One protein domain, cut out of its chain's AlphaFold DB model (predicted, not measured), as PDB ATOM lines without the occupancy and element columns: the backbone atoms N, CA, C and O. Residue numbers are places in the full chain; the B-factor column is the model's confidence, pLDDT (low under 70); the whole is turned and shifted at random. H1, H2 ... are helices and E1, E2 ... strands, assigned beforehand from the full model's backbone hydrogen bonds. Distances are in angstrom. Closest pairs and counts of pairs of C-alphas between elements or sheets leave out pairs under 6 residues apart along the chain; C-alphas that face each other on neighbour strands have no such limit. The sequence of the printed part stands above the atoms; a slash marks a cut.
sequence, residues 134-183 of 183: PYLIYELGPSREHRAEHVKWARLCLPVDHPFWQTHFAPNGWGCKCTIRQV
ATOM      1  N   PRO A 134     127.288 137.190 164.897       97.88
ATOM      2  CA  PRO A 134     127.448 135.824 165.385       97.88
ATOM      3  C   PRO A 134     127.245 134.743 164.325       97.88
ATOM      4  O   PRO A 134     127.417 133.565 164.651       97.88
ATOM      5  N   TYR A 135     126.911 135.093 163.082       98.31
ATOM      6  CA  TYR A 135     126.620 134.125 162.031       98.31
ATOM      7  C   TYR A 135     127.586 134.236 160.852       98.31
ATOM      8  O   TYR A 135     128.168 135.279 160.559       98.31
ATOM      9  N   LEU A 136     127.754 133.116 160.156       98.56
ATOM     10  CA  LEU A 136     128.545 132.995 158.941       98.56
ATOM     11  C   LEU A 136     127.673 132.434 157.828       98.56
ATOM     12  O   LEU A 136     126.935 131.475 158.040       98.56
ATOM     13  N   ILE A 137     127.804 133.007 156.637       98.31
ATOM     14  CA  ILE A 137     127.140 132.576 155.413       98.31
ATOM     15  C   ILE A 137     128.193 132.028 154.452       98.31
ATOM     16  O   ILE A 137     129.177 132.707 154.144       98.31
ATOM     17  N   TYR A 138     127.979 130.811 153.956       98.06
ATOM     18  CA  TYR A 138     128.808 130.225 152.906       98.06
ATOM     19  C   TYR A 138     128.386 130.751 151.527       98.06
ATOM     20  O   TYR A 138     127.225 130.635 151.129       98.06
ATOM     21  N   GLU A 139     129.326 131.307 150.766       97.12
ATOM     22  CA  GLU A 139     129.067 131.928 149.466       97.12
ATOM     23  C   GLU A 139     129.906 131.295 148.353       97.12
ATOM     24  O   GLU A 139     131.087 130.973 148.508       97.12
ATOM     25  N   LEU A 140     129.278 131.117 147.191       96.38
ATOM     26  CA  LEU A 140     129.972 130.673 145.991       96.38
ATOM     27  C   LEU A 140     130.830 131.815 145.444       96.38
ATOM     28  O   LEU A 140     130.397 132.961 145.361       96.38
ATOM     29  N   GLY A 141     132.063 131.482 145.075       93.38
ATOM     30  CA  GLY A 141     132.991 132.428 144.465       93.38
ATOM     31  C   GLY A 141     132.813 132.593 142.955       93.38
ATOM     32  O   GLY A 141     131.905 132.019 142.368       93.38
ATOM     33  N   PRO A 142     133.755 133.274 142.282       94.00
ATOM     34  CA  PRO A 142     133.698 133.560 140.845       94.00
ATOM     35  C   PRO A 142     134.137 132.374 139.964       94.00
ATOM     36  O   PRO A 142     134.722 132.564 138.897       94.00
ATOM     37  N   SER A 143     133.985 131.134 140.429       91.81
ATOM     38  CA  SER A 143     134.300 129.980 139.582       91.81
ATOM     39  C   SER A 143     133.195 129.795 138.544       91.81
ATOM     40  O   SER A 143     132.027 129.981 138.854       91.81
ATOM     41  N   ARG A 144     133.552 129.393 137.318       92.56
ATOM     42  CA  ARG A 144     132.551 129.028 136.299       92.56
ATOM     43  C   ARG A 144     131.735 127.810 136.734       92.56
ATOM     44  O   ARG A 144     130.534 127.753 136.521       92.56
ATOM     45  N   GLU A 145     132.415 126.843 137.340       93.00
ATOM     46  CA  GLU A 145     131.840 125.589 137.811       93.00
ATOM     47  C   GLU A 145     132.192 125.385 139.284       93.00
ATOM     48  O   GLU A 145     133.302 125.693 139.737       93.00
ATOM     49  N   HIS A 146     131.232 124.849 140.033       93.50
ATOM     50  CA  HIS A 146     131.359 124.558 141.454       93.50
ATOM     51  C   HIS A 146     131.107 123.075 141.704       93.50
ATOM     52  O   HIS A 146     130.277 122.453 141.045       93.50
ATOM     53  N   ARG A 147     131.800 122.506 142.696       93.75
ATOM     54  CA  ARG A 147     131.509 121.148 143.172       93.75
ATOM     55  C   ARG A 147     130.073 121.095 143.694       93.75
ATOM     56  O   ARG A 147     129.656 122.020 144.389       93.75
ATOM     57  N   ALA A 148     129.356 120.005 143.421       95.69
ATOM     58  CA  ALA A 148     127.956 119.846 143.831       95.69
ATOM     59  C   ALA A 148     127.758 120.044 145.344       95.69
ATOM     60  O   ALA A 148     126.796 120.675 145.768       95.69
ATOM     61  N   GLU A 149     128.702 119.572 146.159       93.69
ATOM     62  CA  GLU A 149     128.714 119.788 147.610       93.69
ATOM     63  C   GLU A 149     128.734 121.278 147.980       93.69
ATOM     64  O   GLU A 149     127.935 121.725 148.793       93.69
ATOM     65  N   HIS A 150     129.572 122.079 147.313       95.38
ATOM     66  CA  HIS A 150     129.679 123.513 147.586       95.38
ATOM     67  C   HIS A 150     128.395 124.251 147.195       95.38
ATOM     68  O   HIS A 150     128.008 125.199 147.872       95.38
ATOM     69  N   VAL A 151     127.730 123.812 146.120       96.56
ATOM     70  CA  VAL A 151     126.426 124.348 145.705       96.56
ATOM     71  C   VAL A 151     125.359 124.046 146.759       96.56
ATOM     72  O   VAL A 151     124.571 124.931 147.078       96.56
ATOM     73  N   LYS A 152     125.370 122.849 147.362       96.62
ATOM     74  CA  LYS A 152     124.452 122.493 148.461       96.62
ATOM     75  C   LYS A 152     124.645 123.367 149.703       96.62
ATOM     76  O   LYS A 152     123.685 123.598 150.427       96.62
ATOM     77  N   TRP A 153     125.861 123.847 149.953       97.00
ATOM     78  CA  TRP A 153     126.154 124.743 151.078       97.00
ATOM     79  C   TRP A 153     125.923 126.221 150.755       97.00
ATOM     80  O   TRP A 153     126.048 127.055 151.644       97.00
ATOM     81  N   ALA A 154     125.609 126.586 149.510       96.56
ATOM     82  CA  ALA A 154     125.412 127.983 149.147       96.56
ATOM     83  C   ALA A 154     124.303 128.620 150.000       96.56
ATOM     84  O   ALA A 154     123.201 128.087 150.104       96.56
ATOM     85  N   ARG A 155     124.599 129.785 150.589       96.94
ATOM     86  CA  ARG A 155     123.734 130.532 151.519       96.94
ATOM     87  C   ARG A 155     123.455 129.833 152.854       96.94
ATOM     88  O   ARG A 155     122.650 130.346 153.628       96.94
ATOM     89  N   LEU A 156     124.123 128.718 153.157       98.00
ATOM     90  CA  LEU A 156     124.064 128.103 154.479       98.00
ATOM     91  C   LEU A 156     124.534 129.120 155.523       98.00
ATOM     92  O   LEU A 156     125.669 129.594 155.450       98.00
ATOM     93  N   CYS A 157     123.646 129.445 156.463       98.31
ATOM     94  CA  CYS A 157     123.880 130.392 157.543       98.31
ATOM     95  C   CYS A 157     123.934 129.637 158.870       98.31
ATOM     96  O   CYS A 157     122.954 128.998 159.252       98.31
ATOM     97  N   LEU A 158     125.075 129.677 159.552       98.56
ATOM     98  CA  LEU A 158     125.277 128.978 160.824       98.56
ATOM     99  C   LEU A 158     126.030 129.872 161.812       98.56
ATOM    100  O   LEU A 158     126.815 130.718 161.375       98.56
ATOM    101  N   PRO A 159     125.843 129.681 163.131       98.38
ATOM    102  CA  PRO A 159     126.642 130.371 164.136       98.38
ATOM    103  C   PRO A 159     128.146 130.190 163.896       98.38
ATOM    104  O   PRO A 159     128.574 129.134 163.422       98.38
ATOM    105  N   VAL A 160     128.952 131.187 164.266       97.69
ATOM    106  CA  VAL A 160     130.424 131.160 164.135       97.69
ATOM    107  C   VAL A 160     131.040 129.909 164.773       97.69
ATOM    108  O   VAL A 160     131.958 129.320 164.206       97.69
ATOM    109  N   ASP A 161     130.512 129.470 165.917       96.12
ATOM    110  CA  ASP A 161     131.045 128.332 166.679       96.12
ATOM    111  C   ASP A 161     130.454 126.971 166.250       96.12
ATOM    112  O   ASP A 161     130.729 125.941 166.865       96.12
ATOM    113  N   HIS A 162     129.652 126.931 165.179       98.06
ATOM    114  CA  HIS A 162     129.080 125.683 164.681       98.06
ATOM    115  C   HIS A 162     130.179 124.743 164.128       98.06
ATOM    116  O   HIS A 162     131.014 125.179 163.327       98.06
ATOM    117  N   PRO A 163     130.170 123.432 164.456       95.56
ATOM    118  CA  PRO A 163     131.243 122.495 164.089       95.56
ATOM    119  C   PRO A 163     131.463 122.337 162.576       95.56
ATOM    120  O   PRO A 163     132.561 121.995 162.148       95.56
ATOM    121  N   PHE A 164     130.453 122.646 161.759       94.94
ATOM    122  CA  PHE A 164     130.554 122.697 160.291       94.94
ATOM    123  C   PHE A 164     131.790 123.471 159.802       94.94
ATOM    124  O   PHE A 164     132.496 123.012 158.901       94.94
ATOM    125  N   TRP A 165     132.109 124.606 160.433       93.94
ATOM    126  CA  TRP A 165     133.212 125.471 160.007       93.94
ATOM    127  C   TRP A 165     134.597 124.858 160.222       93.94
ATOM    128  O   TRP A 165     135.543 125.268 159.558       93.94
ATOM    129  N   GLN A 166     134.732 123.828 161.058       86.81
ATOM    130  CA  GLN A 166     136.021 123.163 161.283       86.81
ATOM    131  C   GLN A 166     136.557 122.477 160.019       86.81
ATOM    132  O   GLN A 166     137.768 122.351 159.846       86.81
ATOM    133  N   THR A 167     135.661 122.045 159.131       86.69
ATOM    134  CA  THR A 167     136.001 121.327 157.893       86.69
ATOM    135  C   THR A 167     135.535 122.047 156.628       86.69
ATOM    136  O   THR A 167     136.073 121.789 155.553       86.69
ATOM    137  N   HIS A 168     134.579 122.975 156.738       92.50
ATOM    138  CA  HIS A 168     133.940 123.622 155.589       92.50
ATOM    139  C   HIS A 168     134.238 125.122 155.465       92.50
ATOM    140  O   HIS A 168     133.695 125.771 154.570       92.50
ATOM    141  N   PHE A 169     135.097 125.699 156.312       92.75
ATOM    142  CA  PHE A 169     135.519 127.089 156.135       92.75
ATOM    143  C   PHE A 169     136.337 127.247 154.845       92.75
ATOM    144  O   PHE A 169     137.295 126.514 154.602       92.75
ATOM    145  N   ALA A 170     135.945 128.186 153.983       91.75
ATOM    146  CA  ALA A 170     136.582 128.354 152.682       91.75
ATOM    147  C   ALA A 170     137.964 129.046 152.793       91.75
ATOM    148  O   ALA A 170     138.113 129.967 153.595       91.75
ATOM    149  N   PRO A 171     138.962 128.669 151.965       90.94
ATOM    150  CA  PRO A 171     138.907 127.639 150.929       90.94
ATOM    151  C   PRO A 171     139.014 126.218 151.513       90.94
ATOM    152  O   PRO A 171     139.984 125.867 152.171       90.94
ATOM    153  N   ASN A 172     138.040 125.375 151.180       87.50
ATOM    154  CA  ASN A 172     137.862 123.998 151.667       87.50
ATOM    155  C   ASN A 172     138.104 122.927 150.580       87.50
ATOM    156  O   ASN A 172     137.759 121.763 150.740       87.50
ATOM    157  N   GLY A 173     138.719 123.304 149.455       83.19
ATOM    158  CA  GLY A 173     139.203 122.368 148.434       83.19
ATOM    159  C   GLY A 173     140.254 123.007 147.524       83.19
ATOM    160  O   GLY A 173     140.270 124.232 147.373       83.19
ATOM    161  N   TRP A 174     141.106 122.202 146.877       82.50
ATOM    162  CA  TRP A 174     142.052 122.704 145.872       82.50
ATOM    163  C   TRP A 174     141.302 123.496 144.795       82.50
ATOM    164  O   TRP A 174     140.266 123.051 144.286       82.50
ATOM    165  N   GLY A 175     141.789 124.698 144.483       84.50
ATOM    166  CA  GLY A 175     141.142 125.599 143.525       84.50
ATOM    167  C   GLY A 175     139.771 126.137 143.963       84.50
ATOM    168  O   GLY A 175     139.085 126.763 143.156       84.50
ATOM    169  N   CYS A 176     139.346 125.914 145.214       89.50
ATOM    170  CA  CYS A 176     138.117 126.500 145.734       89.50
ATOM    171  C   CYS A 176     138.242 128.027 145.782       89.50
ATOM    172  O   CYS A 176     139.186 128.576 146.354       89.50
ATOM    173  N   LYS A 177     137.264 128.711 145.186       92.88
ATOM    174  CA  LYS A 177     137.153 130.173 145.226       92.88
ATOM    175  C   LYS A 177     135.986 130.671 146.081       92.88
ATOM    176  O   LYS A 177     135.739 131.868 146.063       92.88
ATOM    177  N   CYS A 178     135.286 129.769 146.776       94.88
ATOM    178  CA  CYS A 178     134.177 130.112 147.671       94.88
ATOM    179  C   CYS A 178     134.656 131.033 148.798       94.88
ATOM    180  O   CYS A 178     135.848 131.066 149.116       94.88
ATOM    181  N   THR A 179     133.728 131.777 149.381       95.19
ATOM    182  CA  THR A 179     133.991 132.775 150.416       95.19
ATOM    183  C   THR A 179     133.058 132.565 151.595       95.19
ATOM    184  O   THR A 179     131.993 131.968 151.465       95.19
ATOM    185  N   ILE A 180     133.469 133.056 152.758       96.94
ATOM    186  CA  ILE A 180     132.616 133.126 153.941       96.94
ATOM    187  C   ILE A 180     132.293 134.593 154.188       96.94
ATOM    188  O   ILE A 180     133.196 135.430 154.149       96.94
ATOM    189  N   ARG A 181     131.030 134.917 154.449       97.06
ATOM    190  CA  ARG A 181     130.614 136.259 154.860       97.06
ATOM    191  C   ARG A 181     130.077 136.215 156.280       97.06
ATOM    192  O   ARG A 181     129.240 135.380 156.590       97.06
ATOM    193  N   GLN A 182     130.568 137.108 157.128       97.25
ATOM    194  CA  GLN A 182     130.087 137.250 158.497       97.25
ATOM    195  C   GLN A 182     128.890 138.207 158.531       97.25
ATOM    196  O   GLN A 182     128.921 139.225 157.833       97.25
ATOM    197  N   VAL A 183     127.857 137.854 159.302       95.06
ATOM    198  CA  VAL A 183     126.625 138.634 159.506       95.06
ATOM    199  C   VAL A 183     126.176 138.631 160.960       95.06
ATOM    200  O   VAL A 183     126.520 137.685 161.708       95.06
TER     201      VAL A 183
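AT A GLANCE: This is residues 134 to 183 of the 183 residues of the protein "Phage_Mu_F domain-containing protein" of Escherichia coli (UniProt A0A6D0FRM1). A small three-stranded antiparallel sheet, E2 - E1 - E3, is joined up by loops that hold two very short helices, H1 and H2, each only grazing the sheet. The loop after E1 reaches out to Arg 144 at one end of the long axis, and the turn after E2 passes Asp 161 at the other. The printed part has 50 residues, with two named helices and three named strands in the order E1, H1, E2, H2, E3; under half of the residues are in named elements, and the class is mixed, helices and strands. The whole is compact, with a radius of gyration of the C-alphas of 10.2 A, yet elongated in outline, spanning 30 by 18 by 15 A.

HOW THE PARTS SIT: The inner strand of the sheet is E1, residues 135 to 139. The edge strand E3, residues 179 to 182, is its antiparallel neighbour at 156 degrees; C-alphas 136 and 182 face each other at 4.5 A, and N 137 to O 181 and N 139 to O 179, each 2.8 A, are within hydrogen-bond range. The other edge strand, E2, residues 157 to 159, is antiparallel to E1 at 146 degrees; C-alphas 159 and 135 face each other at 4.3 A, and N 136 and O 158 are 2.8 A apart, within hydrogen-bond range. H2, residues 165 to 168, is on the sheet with 7 pairs of C-alphas within 10 A, but only grazes it. E2, H2 and E3 form a split strand-helix-strand unit, two strands that run the same way with E1 between them in the sheet, and its crossover is right-handed. H1, residues 148 to 152, is only just on the sheet, with 5 pairs of C-alphas within 10 A, and only grazes it with residues 150 to 152. E1 and H1 are near each other, while H1 and H2 are apart. In H1 every O i to N i+4 pair is within hydrogen-bond range; H2 is too short for such a pair, and its one O i to N i+3 pair is not within range.

IN THESE COORDINATES: E1 begins at C-alpha 135, (126.620, 134.125, 162.031), and is 13.0 A long from first to last C-alpha. E3 is 10.0 A long and ends at C-alpha 182, (130.087, 137.250, 158.497). E2 measures 7.1 A, H1 6.4 A and H2 4.8 A; H1 begins at C-alpha 148, (127.956, 119.846, 143.831).

THE WHOLE: The C-alphas of Arg 144 and Asp 161 are the two farthest apart, at 30.4 A, while those of Pro 134 and Val 183, the first and last printed, are 6.6 A apart. The printed part has no cut and ends at the chain's last residue. The links H1 to E2 and E2 to H2 are tight, and those from E1 to H1 and H2 to E3 are short. The mean pLDDT of the printed part is 94.3, and no printed residue is under 70.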